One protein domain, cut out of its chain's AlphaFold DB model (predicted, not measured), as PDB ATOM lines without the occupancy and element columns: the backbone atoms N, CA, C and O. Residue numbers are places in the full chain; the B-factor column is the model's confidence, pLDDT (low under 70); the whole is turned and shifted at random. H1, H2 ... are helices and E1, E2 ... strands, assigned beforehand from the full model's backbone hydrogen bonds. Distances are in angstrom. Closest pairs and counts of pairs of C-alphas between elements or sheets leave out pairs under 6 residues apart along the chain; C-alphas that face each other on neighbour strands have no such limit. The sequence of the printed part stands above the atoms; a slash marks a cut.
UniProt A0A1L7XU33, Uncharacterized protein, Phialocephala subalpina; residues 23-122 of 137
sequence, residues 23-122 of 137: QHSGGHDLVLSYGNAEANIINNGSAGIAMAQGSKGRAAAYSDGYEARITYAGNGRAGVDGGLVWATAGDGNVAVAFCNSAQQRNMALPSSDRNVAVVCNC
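AT A GLANCE: This is residues 23 to 122 of the 137 residues of an uncharacterized protein of Phialocephala subalpina (UniProt A0A1L7XU33). The domain is a flat, thin sandwich, two sheets face to face with their strands running nearly along the same line: E2, E3, E4, E5 and E9 make one layer, E1, E8, E7 and E6 the other. The single short helix H1 sits at one end of the strands and only grazes both sheets. The printed part has 100 residues, with nine named strands and one named helix in the order E1 E2 E3 E4 E5 E6 E7 E8 H1 E9, and its class is mostly strand. The larger sheet has the order E2 E3 E4 E5 E9 and is mixed; the other, E1 E8 E7 E6, is antiparallel throughout. The whole is compact, with a radius of gyration of the C-alphas of 12.8 A and spans of 39 by 30 by 16 A.

IN THESE COORDINATES: In the larger sheet, E2 is residues 37 to 42, 16.5 A long; E3, residues 47 to 54, 24.0 A; E4, residues 57 to 63, 21.0 A; E5, residues 68 to 74, 20.7 A; and E9, residues 117 to 121, ending at C-alpha 121 (35.557, -25.719, 28.221). In the other sheet, E1 is residues 30 to 34, beginning at C-alpha 30 (10.803, -16.581, 23.656), E6 residues 77 to 81, E7 residues 84 to 88 and E8 residues 94 to 98. H1 is residues 100 to 108, beginning at C-alpha 100 (8.080, -23.705, 27.895).

HOW THE PARTS SIT: E2, E3, E4 and E5 form a meander, each strand the antiparallel neighbour of the one before; N 40 and O 49 of E2 and E3 are 2.9 A apart, N 50 and O 61 of E3 and E4 2.9 A, and N 60 and O 71 of E4 and E5 2.8 A. The edge strand E9 is parallel to E5 at 22 degrees, with N 118 and O 68 3.0 A apart. E6, E7 and E8 form a second meander, with N 79 and O 86 3.0 A apart and N 87 and O 95 2.9 A apart. The edge strand E1 is antiparallel to E8, with N 32 and O 96 2.8 A apart. The facing parts of the two sheets are 7.6 A centre to centre, their strands at 7 degrees; the closest C-alphas of E3 and E8 are those of Ala 50 and Ala 95, 5.0 A apart. H1 grazes both sheets with residues 100 to 106, and its O i to N i+4 pairs are each within hydrogen-bond range.

THE WHOLE: The C-alphas farthest apart are those of Ser 55 and Pro 110, 39.6 A. The printed part has no cut and no long link. Residues 23 to 27, 115 to 116 and 120 to 122 have pLDDT under 70.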
ATOM      1  N   GLN A  23      12.064 -13.478  17.678       54.41
ATOM      2  CA  GLN A  23      11.157 -14.436  17.051       54.41
ATOM      3  C   GLN A  23      10.267 -15.090  18.117       54.41
ATOM      4  O   GLN A  23      10.738 -15.696  19.075       54.41
ATOM      5  N   HIS A  24       8.951 -14.963  17.950       50.28
ATOM      6  CA  HIS A  24       7.960 -15.629  18.794       50.28
ATOM      7  C   HIS A  24       7.502 -16.925  18.114       50.28
ATOM      8  O   HIS A  24       6.668 -16.891  17.208       50.28
ATOM      9  N   SER A  25       8.016 -18.077  18.550       48.44
ATOM     10  CA  SER A  25       7.598 -19.393  18.050       48.44
ATOM     11  C   SER A  25       6.502 -19.992  18.943       48.44
ATOM     12  O   SER A  25       6.752 -20.875  19.748       48.44
ATOM     13  N   GLY A  26       5.260 -19.513  18.819       50.50
ATOM     14  CA  GLY A  26       4.112 -20.067  19.558       50.50
ATOM     15  C   GLY A  26       3.963 -19.557  21.001       50.50
ATOM     16  O   GLY A  26       4.875 -18.983  21.580       50.50
ATOM     17  N   GLY A  27       2.755 -19.698  21.561       58.69
ATOM     18  CA  GLY A  27       2.194 -18.833  22.618       58.69
ATOM     19  C   GLY A  27       2.922 -18.701  23.967       58.69
ATOM     20  O   GLY A  27       2.445 -17.933  24.798       58.69
ATOM     21  N   HIS A  28       4.041 -19.393  24.198       73.88
ATOM     22  CA  HIS A  28       4.779 -19.378  25.470       73.88
ATOM     23  C   HIS A  28       6.309 -19.452  25.330       73.88
ATOM     24  O   HIS A  28       6.992 -19.484  26.352       73.88
ATOM     25  N   ASP A  29       6.846 -19.454  24.108       85.38
ATOM     26  CA  ASP A  29       8.291 -19.479  23.878       85.38
ATOM     27  C   ASP A  29       8.827 -18.064  23.606       85.38
ATOM     28  O   ASP A  29       8.095 -17.165  23.175       85.38
ATOM     29  N   LEU A  30      10.119 -17.857  23.869       87.19
ATOM     30  CA  LEU A  30      10.803 -16.581  23.656       87.19
ATOM     31  C   LEU A  30      12.187 -16.817  23.058       87.19
ATOM     32  O   LEU A  30      12.947 -17.640  23.558       87.19
ATOM     33  N   VAL A  31      12.534 -16.032  22.044       90.12
ATOM     34  CA  VAL A  31      13.880 -15.960  21.472       90.12
ATOM     35  C   VAL A  31      14.321 -14.506  21.460       90.12
ATOM     36  O   VAL A  31      13.573 -13.638  21.015       90.12
ATOM     37  N   LEU A  32      15.526 -14.244  21.954       88.81
ATOM     38  CA  LEU A  32      16.178 -12.940  21.919       88.81
ATOM     39  C   LEU A  32      17.629 -13.120  21.484       88.81
ATOM     40  O   LEU A  32      18.373 -13.890  22.095       88.81
ATOM     41  N   SER A  33      18.056 -12.364  20.482       90.06
ATOM     42  CA  SER A  33      19.460 -12.275  20.085       90.06
ATOM     43  C   SER A  33      19.895 -10.820  19.925       90.06
ATOM     44  O   SER A  33      19.116  -9.948  19.536       90.06
ATOM     45  N   TYR A  34      21.155 -10.550  20.259       88.06
ATOM     46  CA  TYR A  34      21.780  -9.244  20.103       88.06
ATOM     47  C   TYR A  34      23.235  -9.372  19.646       88.06
ATOM     48  O   TYR A  34      24.010 -10.162  20.196       88.06
ATOM     49  N   GLY A  35      23.611  -8.527  18.685       89.75
ATOM     50  CA  GLY A  35      24.942  -8.523  18.088       89.75
ATOM     51  C   GLY A  35      25.184  -9.775  17.248       89.75
ATOM     52  O   GLY A  35      24.297 -10.224  16.528       89.75
ATOM     53  N   ASN A  36      26.384 -10.346  17.339       87.88
ATOM     54  CA  ASN A  36      26.740 -11.593  16.656       87.88
ATOM     55  C   ASN A  36      26.373 -12.817  17.518       87.88
ATOM     56  O   ASN A  36      27.229 -13.559  18.009       87.88
ATOM     57  N   ALA A  37      25.079 -12.958  17.785       89.00
ATOM     58  CA  ALA A  37      24.512 -14.032  18.584       89.00
ATOM     59  C   ALA A  37      23.267 -14.603  17.903       89.00
ATOM     60  O   ALA A  37      22.562 -13.902  17.181       89.00
ATOM     61  N   GLU A  38      22.985 -15.871  18.166       87.75
ATOM     62  CA  GLU A  38      21.869 -16.613  17.600       87.75
ATOM     63  C   GLU A  38      21.150 -17.371  18.714       87.75
ATOM     64  O   GLU A  38      21.773 -18.008  19.562       87.75
ATOM     65  N   ALA A  39      19.827 -17.309  18.720       87.69
ATOM     66  CA  ALA A  39      18.993 -18.091  19.614       87.69
ATOM     67  C   ALA A  39      17.872 -18.726  18.796       87.69
ATOM     68  O   ALA A  39      17.390 -18.125  17.838       87.69
ATOM     69  N   ASN A  40      17.469 -19.943  19.153       88.12
ATOM     70  CA  ASN A  40      16.421 -20.650  18.432       88.12
ATOM     71  C   ASN A  40      15.661 -21.619  19.345       88.12
ATOM     72  O   ASN A  40      16.180 -22.104  20.354       88.12
ATOM     73  N   ILE A  41      14.431 -21.919  18.949       88.44
ATOM     74  CA  ILE A  41      13.578 -22.937  19.544       88.44
ATOM     75  C   ILE A  41      13.386 -24.035  18.506       88.44
ATOM     76  O   ILE A  41      12.914 -23.797  17.397       88.44
ATOM     77  N   ILE A  42      13.736 -25.260  18.876       82.56
ATOM     78  CA  ILE A  42      13.676 -26.413  17.979       82.56
ATOM     79  C   ILE A  42      12.666 -27.441  18.481       82.56
ATOM     80  O   ILE A  42      12.193 -27.398  19.622       82.56
ATOM     81  N   ASN A  43      12.330 -28.394  17.610       78.62
ATOM     82  CA  ASN A  43      11.441 -29.511  17.931       78.62
ATOM     83  C   ASN A  43      10.079 -29.048  18.491       78.62
ATOM     84  O   ASN A  43       9.593 -29.589  19.484       78.62
ATOM     85  N   ASN A  44       9.472 -28.031  17.864       75.50
ATOM     86  CA  ASN A  44       8.173 -27.463  18.249       75.50
ATOM     87  C   ASN A  44       8.107 -27.027  19.724       75.50
ATOM     88  O   ASN A  44       7.193 -27.424  20.446       75.50
ATOM     89  N   GLY A  45       9.093 -26.261  20.196       77.62
ATOM     90  CA  GLY A  45       9.085 -25.792  21.583       77.62
ATOM     91  C   GLY A  45       9.492 -26.868  22.576       77.62
ATOM     92  O   GLY A  45       9.084 -26.796  23.729       77.62
ATOM     93  N   SER A  46      10.256 -27.874  22.144       84.94
ATOM     94  CA  SER A  46      10.807 -28.919  23.015       84.94
ATOM     95  C   SER A  46      12.266 -28.668  23.388       84.94
ATOM     96  O   SER A  46      12.726 -29.207  24.386       84.94
ATOM     97  N   ALA A  47      13.012 -27.876  22.620       88.56
ATOM     98  CA  ALA A  47      14.371 -27.504  22.997       88.56
ATOM     99  C   ALA A  47      14.664 -26.040  22.686       88.56
ATOM    100  O   ALA A  47      14.129 -25.482  21.728       88.56
ATOM    101  N   GLY A  48      15.548 -25.452  23.485       90.44
ATOM    102  CA  GLY A  48      16.127 -24.137  23.252       90.44
ATOM    103  C   GLY A  48      17.624 -24.242  22.998       90.44
ATOM    104  O   GLY A  48      18.320 -25.037  23.635       90.44
ATOM    105  N   ILE A  49      18.119 -23.402  22.094       91.00
ATOM    106  CA  ILE A  49      19.546 -23.177  21.874       91.00
ATOM    107  C   ILE A  49      19.845 -21.677  21.915       91.00
ATOM    108  O   ILE A  49      19.084 -20.866  21.391       91.00
ATOM    109  N   ALA A  50      20.957 -21.312  22.545       93.81
ATOM    110  CA  ALA A  50      21.496 -19.959  22.552       93.81
ATOM    111  C   ALA A  50      22.999 -20.015  22.280       93.81
ATOM    112  O   ALA A  50      23.712 -20.781  22.921       93.81
ATOM    113  N   MET A  51      23.481 -19.200  21.349       93.12
ATOM    114  CA  MET A  51      24.874 -19.119  20.922       93.12
ATOM    115  C   MET A  51      25.285 -17.654  20.820       93.12
ATOM    116  O   MET A  51      24.575 -16.838  20.246       93.12
ATOM    117  N   ALA A  52      26.445 -17.302  21.355       92.19
ATOM    118  CA  ALA A  52      27.006 -15.964  21.237       92.19
ATOM    119  C   ALA A  52      28.483 -16.068  20.868       92.19
ATOM    120  O   ALA A  52      29.241 -16.772  21.539       92.19
ATOM    121  N   GLN A  53      28.907 -15.341  19.835       89.94
ATOM    122  CA  GLN A  53      30.291 -15.347  19.372       89.94
ATOM    123  C   GLN A  53      30.810 -13.929  19.187       89.94
ATOM    124  O   GLN A  53      30.161 -13.092  18.573       89.94
ATOM    125  N   GLY A  54      32.017 -13.664  19.668       87.81
ATOM    126  CA  GLY A  54      32.608 -12.342  19.622       87.81
ATOM    127  C   GLY A  54      34.128 -12.363  19.678       87.81
ATOM    128  O   GLY A  54      34.773 -13.402  19.816       87.81
ATOM    129  N   SER A  55      34.702 -11.171  19.591       90.88
ATOM    130  CA  SER A  55      36.145 -10.924  19.654       90.88
ATOM    131  C   SER A  55      36.766 -11.297  21.005       90.88
ATOM    132  O   SER A  55      37.958 -11.586  21.079       90.88
ATOM    133  N   LYS A  56      35.966 -11.300  22.082       89.75
ATOM    134  CA  LYS A  56      36.418 -11.588  23.453       89.75
ATOM    135  C   LYS A  56      36.047 -12.983  23.951       89.75
ATOM    136  O   LYS A  56      36.416 -13.330  25.074       89.75
ATOM    137  N   GLY A  57      35.355 -13.788  23.151       88.56
ATOM    138  CA  GLY A  57      34.918 -15.106  23.582       88.56
ATOM    139  C   GLY A  57      33.770 -15.669  22.767       88.56
ATOM    140  O   GLY A  57      33.269 -15.071  21.818       88.56
ATOM    141  N   ARG A  58      33.359 -16.868  23.159       90.00
ATOM    142  CA  ARG A  58      32.211 -17.567  22.587       90.00
ATOM    143  C   ARG A  58      31.534 -18.394  23.659       90.00
ATOM    144  O   ARG A  58      32.213 -18.895  24.558       90.00
ATOM    145  N   ALA A  59      30.230 -18.556  23.547       91.69
ATOM    146  CA  ALA A  59      29.459 -19.402  24.433       91.69
ATOM    147  C   ALA A  59      28.253 -19.997  23.711       91.69
ATOM    148  O   ALA A  59      27.716 -19.391  22.787       91.69
ATOM    149  N   ALA A  60      27.830 -21.174  24.154       91.06
ATOM    150  CA  ALA A  60      26.635 -21.848  23.691       91.06
ATOM    151  C   ALA A  60      25.968 -22.603  24.848       91.06
ATOM    152  O   ALA A  60      26.649 -23.197  25.689       91.06
ATOM    153  N   ALA A  61      24.641 -22.591  24.865       92.62
ATOM    154  CA  ALA A  61      23.806 -23.354  25.778       92.62
ATOM    155  C   ALA A  61      22.702 -24.075  25.003       92.62
ATOM    156  O   ALA A  61      22.123 -23.524  24.066       92.62
ATOM    157  N   TYR A  62      22.398 -25.294  25.434       90.94
ATOM    158  CA  TYR A  62      21.311 -26.117  24.923       90.94
ATOM    159  C   TYR A  62      20.553 -26.758  26.082       90.94
ATOM    160  O   TYR A  62      21.170 -27.196  27.056       90.94
ATOM    161  N   SER A  63      19.233 -26.858  25.940       90.62
ATOM    162  CA  SER A  63      18.380 -27.653  26.818       90.62
ATOM    163  C   SER A  63      17.164 -28.167  26.071       90.62
ATOM    164  O   SER A  63      16.506 -27.398  25.368       90.62
ATOM    165  N   ASP A  64      16.808 -29.428  26.295       88.38
ATOM    166  CA  ASP A  64      15.482 -29.972  25.975       88.38
ATOM    167  C   ASP A  64      14.644 -30.294  27.224       88.38
ATOM    168  O   ASP A  64      13.533 -30.824  27.127       88.38
ATOM    169  N   GLY A  65      15.144 -29.951  28.410       87.50
ATOM    170  CA  GLY A  65      14.501 -30.257  29.685       87.50
ATOM    171  C   GLY A  65      14.820 -31.641  30.254       87.50
ATOM    172  O   GLY A  65      14.450 -31.894  31.396       87.50
ATOM    173  N   TYR A  66      15.511 -32.509  29.508       85.50
ATOM    174  CA  TYR A  66      16.127 -33.736  30.031       85.50
ATOM    175  C   TYR A  66      17.641 -33.612  30.091       85.50
ATOM    176  O   TYR A  66      18.266 -33.998  31.075       85.50
ATOM    177  N   GLU A  67      18.223 -33.065  29.032       84.12
ATOM    178  CA  GLU A  67      19.648 -32.842  28.913       84.12
ATOM    179  C   GLU A  67      19.937 -31.346  28.838       84.12
ATOM    180  O   GLU A  67      19.230 -30.585  28.176       84.12
ATOM    181  N   ALA A  68      21.018 -30.937  29.499       87.69
ATOM    182  CA  ALA A  68      21.556 -29.593  29.421       87.69
ATOM    183  C   ALA A  68      23.035 -29.652  29.027       87.69
ATOM    184  O   ALA A  68      23.819 -30.424  29.588       87.69
ATOM    185  N   ARG A  69      23.433 -28.819  28.064       86.56
ATOM    186  CA  ARG A  69      24.824 -28.718  27.603       86.56
ATOM    187  C   ARG A  69      25.261 -27.270  27.567       86.56
ATOM    188  O   ARG A  69      24.540 -26.412  27.061       86.56
ATOM    189  N   ILE A  70      26.456 -27.016  28.083       89.94
ATOM    190  CA  ILE A  70      27.065 -25.691  28.120       89.94
ATOM    191  C   ILE A  70      28.478 -25.785  27.553       89.94
ATOM    192  O   ILE A  70      29.258 -26.674  27.896       89.94
ATOM    193  N   THR A  71      28.823 -24.843  26.685       85.75
ATOM    194  CA  THR A  71      30.166 -24.696  26.129       85.75
ATOM    195  C   THR A  71      30.561 -23.234  26.117       85.75
ATOM    196  O   THR A  71      29.765 -22.386  25.725       85.75
ATOM    197  N   TYR A  72      31.794 -22.918  26.511       87.06
ATOM    198  CA  TYR A  72      32.322 -21.561  26.383       87.06
ATOM    199  C   TYR A  72      33.850 -21.521  26.247       87.06
ATOM    200  O   TYR A  72      34.565 -22.486  26.525       87.06
ATOM    201  N   ALA A  73      34.350 -20.378  25.773       84.88
ATOM    202  CA  ALA A  73      35.771 -20.054  25.695       84.88
ATOM    203  C   ALA A  73      36.018 -18.546  25.829       84.88
ATOM    204  O   ALA A  73      35.143 -17.725  25.531       84.88
ATOM    205  N   GLY A  74      37.247 -18.187  26.211       88.00
ATOM    206  CA  GLY A  74      37.622 -16.798  26.475       88.00
ATOM    207  C   GLY A  74      36.769 -16.212  27.600       88.00
ATOM    208  O   GLY A  74      36.529 -16.873  28.605       88.00
ATOM    209  N   ASN A  75      36.260 -14.996  27.400       91.50
ATOM    210  CA  ASN A  75      35.352 -14.333  28.341       91.50
ATOM    211  C   ASN A  75      33.871 -14.703  28.125       91.50
ATOM    212  O   ASN A  75      32.991 -14.016  28.649       91.50
ATOM    213  N   GLY A  76      33.584 -15.746  27.342       92.12
ATOM    214  CA  GLY A  76      32.222 -16.210  27.108       92.12
ATOM    215  C   GLY A  76      31.599 -16.870  28.340       92.12
ATOM    216  O   GLY A  76      32.300 -17.462  29.161       92.12
ATOM    217  N   ARG A  77      30.274 -16.773  28.478       93.75
ATOM    218  CA  ARG A  77      29.499 -17.412  29.553       93.75
ATOM    219  C   ARG A  77      28.194 -17.968  29.008       93.75
ATOM    220  O   ARG A  77      27.592 -17.351  28.139       93.75
ATOM    221  N   ALA A  78      27.738 -19.094  29.535       94.12
ATOM    222  CA  ALA A  78      26.469 -19.697  29.147       94.12
ATOM    223  C   ALA A  78      25.820 -20.406  30.337       94.12
ATOM    224  O   ALA A  78      26.495 -20.730  31.317       94.12
ATOM    225  N   GLY A  79      24.515 -20.646  30.247       93.31
ATOM    226  CA  GLY A  79      23.767 -21.306  31.306       93.31
ATOM    227  C   GLY A  79      22.429 -21.865  30.849       93.31
ATOM    228  O   GLY A  79      21.894 -21.486  29.805       93.31
ATOM    229  N   VAL A  80      21.910 -22.775  31.669       92.31
ATOM    230  CA  VAL A  80      20.626 -23.448  31.485       92.31
ATOM    231  C   VAL A  80      19.864 -23.430  32.806       92.31
ATOM    232  O   VAL A  80      20.444 -23.718  33.851       92.31
ATOM    233  N   ASP A  81      18.570 -23.132  32.750       90.56
ATOM    234  CA  ASP A  81      17.636 -23.326  33.858       90.56
ATOM    235  C   ASP A  81      16.282 -23.837  33.339       90.56
ATOM    236  O   ASP A  81      15.430 -23.077  32.871       90.56
ATOM    237  N   GLY A  82      16.112 -25.160  33.372       84.25
ATOM    238  CA  GLY A  82      14.934 -25.899  32.923       84.25
ATOM    239  C   GLY A  82      14.588 -25.756  31.449       84.25
ATOM    240  O   GLY A  82      14.833 -26.668  30.666       84.25
ATOM    241  N   GLY A  83      13.997 -24.626  31.074       88.12
ATOM    242  CA  GLY A  83      13.688 -24.277  29.686       88.12
ATOM    243  C   GLY A  83      14.353 -22.990  29.216       88.12
ATOM    244  O   GLY A  83      14.273 -22.675  28.033       88.12
ATOM    245  N   LEU A  84      15.002 -22.249  30.115       92.75
ATOM    246  CA  LEU A  84      15.784 -21.069  29.783       92.75
ATOM    247  C   LEU A  84      17.205 -21.489  29.411       92.75
ATOM    248  O   LEU A  84      17.872 -22.162  30.193       92.75
ATOM    249  N   VAL A  85      17.688 -21.039  28.262       94.12
ATOM    250  CA  VAL A  85      19.086 -21.164  27.851       94.12
ATOM    251  C   VAL A  85      19.626 -19.798  27.461       94.12
ATOM    252  O   VAL A  85      18.920 -18.992  26.852       94.12
ATOM    253  N   TRP A  86      20.874 -19.515  27.820       95.81
ATOM    254  CA  TRP A  86      21.503 -18.234  27.512       95.81
ATOM    255  C   TRP A  86      22.994 -18.377  27.217       95.81
ATOM    256  O   TRP A  86      23.661 -19.275  27.731       95.81
ATOM    257  N   ALA A  87      23.518 -17.456  26.408       95.50
ATOM    258  CA  ALA A  87      24.926 -17.376  26.040       95.50
ATOM    259  C   ALA A  87      25.382 -15.917  25.869       95.50
ATOM    260  O   ALA A  87      24.638 -15.085  25.352       95.50
ATOM    261  N   THR A  88      26.618 -15.610  26.275       95.75
ATOM    262  CA  THR A  88      27.278 -14.310  26.092       95.75
ATOM    263  C   THR A  88      28.725 -14.483  25.628       95.75
ATOM    264  O   THR A  88      29.416 -15.398  26.073       95.75
ATOM    265  N   ALA A  89      29.209 -13.606  24.742       90.25
ATOM    266  CA  ALA A  89      30.560 -13.684  24.158       90.25
ATOM    267  C   ALA A  89      31.635 -12.830  24.874       90.25
ATOM    268  O   ALA A  89      32.791 -12.791  24.459       90.25
ATOM    269  N   GLY A  90      31.281 -12.123  25.951       86.94
ATOM    270  CA  GLY A  90      32.199 -11.265  26.717       86.94
ATOM    271  C   GLY A  90      32.493  -9.884  26.105       86.94
ATOM    272  O   GLY A  90      32.998  -9.006  26.804       86.94
ATOM    273  N   ASP A  91      32.156  -9.652  24.835       90.19
ATOM    274  CA  ASP A  91      32.149  -8.335  24.174       90.19
ATOM    275  C   ASP A  91      30.744  -7.730  24.021       90.19
ATOM    276  O   ASP A  91      30.601  -6.652  23.453       90.19
ATOM    277  N   GLY A  92      29.727  -8.384  24.588       86.56
ATOM    278  CA  GLY A  92      28.355  -7.879  24.643       86.56
ATOM    279  C   GLY A  92      27.370  -8.578  23.707       86.56
ATOM    280  O   GLY A  92      26.185  -8.276  23.793       86.56
ATOM    281  N   ASN A  93      27.806  -9.533  22.874       92.12
ATOM    282  CA  ASN A  93      26.874 -10.378  22.114       92.12
ATOM    283  C   ASN A  93      26.135 -11.319  23.072       92.12
ATOM    284  O   ASN A  93      26.779 -11.955  23.916       92.12
ATOM    285  N   VAL A  94      24.807 -11.391  22.953       93.81
ATOM    286  CA  VAL A  94      23.929 -12.129  23.875       93.81
ATOM    287  C   VAL A  94      22.845 -12.867  23.100       93.81
ATOM    288  O   VAL A  94      22.191 -12.290  22.236       93.81
ATOM    289  N   ALA A  95      22.624 -14.126  23.459       93.94
ATOM    290  CA  ALA A  95      21.522 -14.951  22.985       93.94
ATOM    291  C   ALA A  95      20.761 -15.533  24.178       93.94
ATOM    292  O   ALA A  95      21.373 -15.978  25.151       93.94
ATOM    293  N   VAL A  96      19.433 -15.550  24.090       93.88
ATOM    294  CA  VAL A  96      18.530 -16.153  25.071       93.88
ATOM    295  C   VAL A  96      17.411 -16.871  24.327       93.88
ATOM    296  O   VAL A  96      16.767 -16.287  23.460       93.88
ATOM    297  N   ALA A  97      17.145 -18.116  24.702       92.38
ATOM    298  CA  ALA A  97      15.945 -18.827  24.290       92.38
ATOM    299  C   ALA A  97      15.243 -19.387  25.527       92.38
ATOM    300  O   ALA A  97      15.879 -19.910  26.439       92.38
ATOM    301  N   PHE A  98      13.925 -19.267  25.568       92.12
ATOM    302  CA  PHE A  98      13.086 -19.865  26.589       92.12
ATOM    303  C   PHE A  98      12.035 -20.747  25.930       92.12
ATOM    304  O   PHE A  98      11.290 -20.311  25.054       92.12
ATOM    305  N   CYS A  99      12.012 -21.990  26.385       89.88
ATOM    306  CA  CYS A  99      11.237 -23.076  25.834       89.88
ATOM    307  C   CYS A  99      10.319 -23.638  26.925       89.88
ATOM    308  O   CYS A  99      10.773 -24.317  27.853       89.88
ATOM    309  N   ASN A 100       9.019 -23.356  26.831       87.50
ATOM    310  CA  ASN A 100       8.080 -23.705  27.895       87.50
ATOM    311  C   ASN A 100       7.924 -25.228  28.052       87.50
ATOM    312  O   ASN A 100       7.871 -25.728  29.177       87.50
ATOM    313  N   SER A 101       7.913 -25.997  26.954       89.38
ATOM    314  CA  SER A 101       7.800 -27.461  27.065       89.38
ATOM    315  C   SER A 101       9.061 -28.083  27.669       89.38
ATOM    316  O   SER A 101       8.943 -28.998  28.481       89.38
ATOM    317  N   ALA A 102      10.260 -27.568  27.361       89.81
ATOM    318  CA  ALA A 102      11.491 -27.996  28.034       89.81
ATOM    319  C   ALA A 102      11.428 -27.724  29.545       89.81
ATOM    320  O   ALA A 102      11.747 -28.601  30.348       89.81
ATOM    321  N   GLN A 103      10.926 -26.553  29.956       91.19
ATOM    322  CA  GLN A 103      10.763 -26.247  31.377       91.19
ATOM    323  C   GLN A 103       9.791 -27.210  32.070       91.19
ATOM    324  O   GLN A 103      10.090 -27.697  33.162       91.19
ATOM    325  N   GLN A 104       8.652 -27.514  31.441       91.12
ATOM    326  CA  GLN A 104       7.681 -28.471  31.979       91.12
ATOM    327  C   GLN A 104       8.292 -29.868  32.146       91.12
ATOM    328  O   GLN A 104       8.059 -30.518  33.165       91.12
ATOM    329  N   ARG A 105       9.119 -30.306  31.189       89.75
ATOM    330  CA  ARG A 105       9.838 -31.585  31.284       89.75
ATOM    331  C   ARG A 105      10.859 -31.591  32.416       89.75
ATOM    332  O   ARG A 105      10.830 -32.512  33.225       89.75
ATOM    333  N   ASN A 106      11.661 -30.535  32.563       89.81
ATOM    334  CA  ASN A 106      12.603 -30.429  33.683       89.81
ATOM    335  C   ASN A 106      11.884 -30.428  35.044       89.81
ATOM    336  O   ASN A 106      12.334 -31.051  36.001       89.81
ATOM    337  N   MET A 107      10.725 -29.769  35.145       88.88
ATOM    338  CA  MET A 107       9.916 -29.797  36.368       88.88
ATOM    339  C   MET A 107       9.361 -31.190  36.693       88.88
ATOM    340  O   MET A 107       9.147 -31.488  37.868       88.88
ATOM    341  N   ALA A 108       9.154 -32.046  35.692       90.44
ATOM    342  CA  ALA A 108       8.717 -33.423  35.903       90.44
ATOM    343  C   ALA A 108       9.840 -34.344  36.418       90.44
ATOM    344  O   ALA A 108       9.539 -35.413  36.952       90.44
ATOM    345  N   LEU A 109      11.113 -33.942  36.306       86.12
ATOM    346  CA  LEU A 109      12.241 -34.718  36.822       86.12
ATOM    347  C   LEU A 109      12.331 -34.665  38.358       86.12
ATOM    348  O   LEU A 109      12.013 -33.625  38.962       86.12
ATOM    349  N   PRO A 110      12.824 -35.747  39.001       86.50
ATOM    350  CA  PRO A 110      13.248 -35.713  40.395       86.50
ATOM    351  C   PRO A 110      14.253 -34.586  40.635       86.50
ATOM    352  O   PRO A 110      15.091 -34.295  39.785       86.50
ATOM    353  N   SER A 111      14.208 -33.955  41.810       83.75
ATOM    354  CA  SER A 111      15.080 -32.815  42.133       83.75
ATOM    355  C   SER A 111      16.576 -33.104  41.990       83.75
ATOM    356  O   SER A 111      17.327 -32.172  41.727       83.75
ATOM    357  N   SER A 112      17.007 -34.360  42.159       81.25
ATOM    358  CA  SER A 112      18.405 -34.788  41.997       81.25
ATOM    359  C   SER A 112      18.912 -34.687  40.561       81.25
ATOM    360  O   SER A 112      20.116 -34.563  40.357       81.25
ATOM    361  N   ASP A 113      17.999 -34.719  39.589       76.94
ATOM    362  CA  ASP A 113      18.317 -34.861  38.167       76.94
ATOM    363  C   ASP A 113      18.054 -33.554  37.401       76.94
ATOM    364  O   ASP A 113      18.366 -33.437  36.217       76.94
ATOM    365  N   ARG A 114      17.489 -32.541  38.074       78.38
ATOM    366  CA  ARG A 114      17.211 -31.231  37.475       78.38
ATOM    367  C   ARG A 114      18.502 -30.460  37.230       78.38
ATOM    368  O   ARG A 114      19.342 -30.344  38.119       78.38
ATOM    369  N   ASN A 115      18.591 -29.829  36.060       65.06
ATOM    370  CA  ASN A 115      19.646 -28.869  35.705       65.06
ATOM    371  C   ASN A 115      21.088 -29.410  35.823       65.06
ATOM    372  O   ASN A 115      22.021 -28.637  36.056       65.06
ATOM    373  N   VAL A 116      21.310 -30.714  35.624       68.12
ATOM    374  CA  VAL A 116      22.668 -31.276  35.546       68.12
ATOM    375  C   VAL A 116      23.244 -30.977  34.161       68.12
ATOM    376  O   VAL A 116      23.197 -31.797  33.248       68.12
ATOM    377  N   ALA A 117      23.743 -29.755  33.981       76.81
ATOM    378  CA  ALA A 117      24.381 -29.362  32.737       76.81
ATOM    379  C   ALA A 117      25.789 -29.951  32.635       76.81
ATOM    380  O   ALA A 117      26.613 -29.796  33.539       76.81
ATOM    381  N   VAL A 118      26.092 -30.566  31.493       79.75
ATOM    382  CA  VAL A 118      27.469 -30.918  31.149       79.75
ATOM    383  C   VAL A 118      28.178 -29.636  30.722       79.75
ATOM    384  O   VAL A 118      27.822 -29.026  29.710       79.75
ATOM    385  N   VAL A 119      29.160 -29.212  31.518       76.62
ATOM    386  CA  VAL A 119      29.991 -28.037  31.236       76.62
ATOM    387  C   VAL A 119      31.264 -28.492  30.538       76.62
ATOM    388  O   VAL A 119      32.037 -29.262  31.102       76.62
ATOM    389  N   CYS A 120      31.483 -27.996  29.323       69.06
ATOM    390  CA  CYS A 120      32.699 -28.233  28.552       69.06
ATOM    391  C   CYS A 120      33.430 -26.905  28.326       69.06
ATOM    392  O   CYS A 120      32.852 -25.961  27.779       69.06
ATOM    393  N   ASN A 121      34.712 -26.817  28.684       65.19
ATOM    394  CA  ASN A 121      35.557 -25.719  28.221       65.19
ATOM    395  C   ASN A 121      36.141 -26.093  26.861       65.19
ATOM    396  O   ASN A 121      36.565 -27.224  26.650       65.19
ATOM    397  N   CYS A 122      36.270 -25.137  25.940       57.88
ATOM    398  CA  CYS A 122      36.929 -25.428  24.657       57.88
ATOM    399  C   CYS A 122      38.450 -25.689  24.781       57.88
ATOM    400  O   CYS A 122      39.103 -25.907  23.765       57.88
TER     401      CYS A 122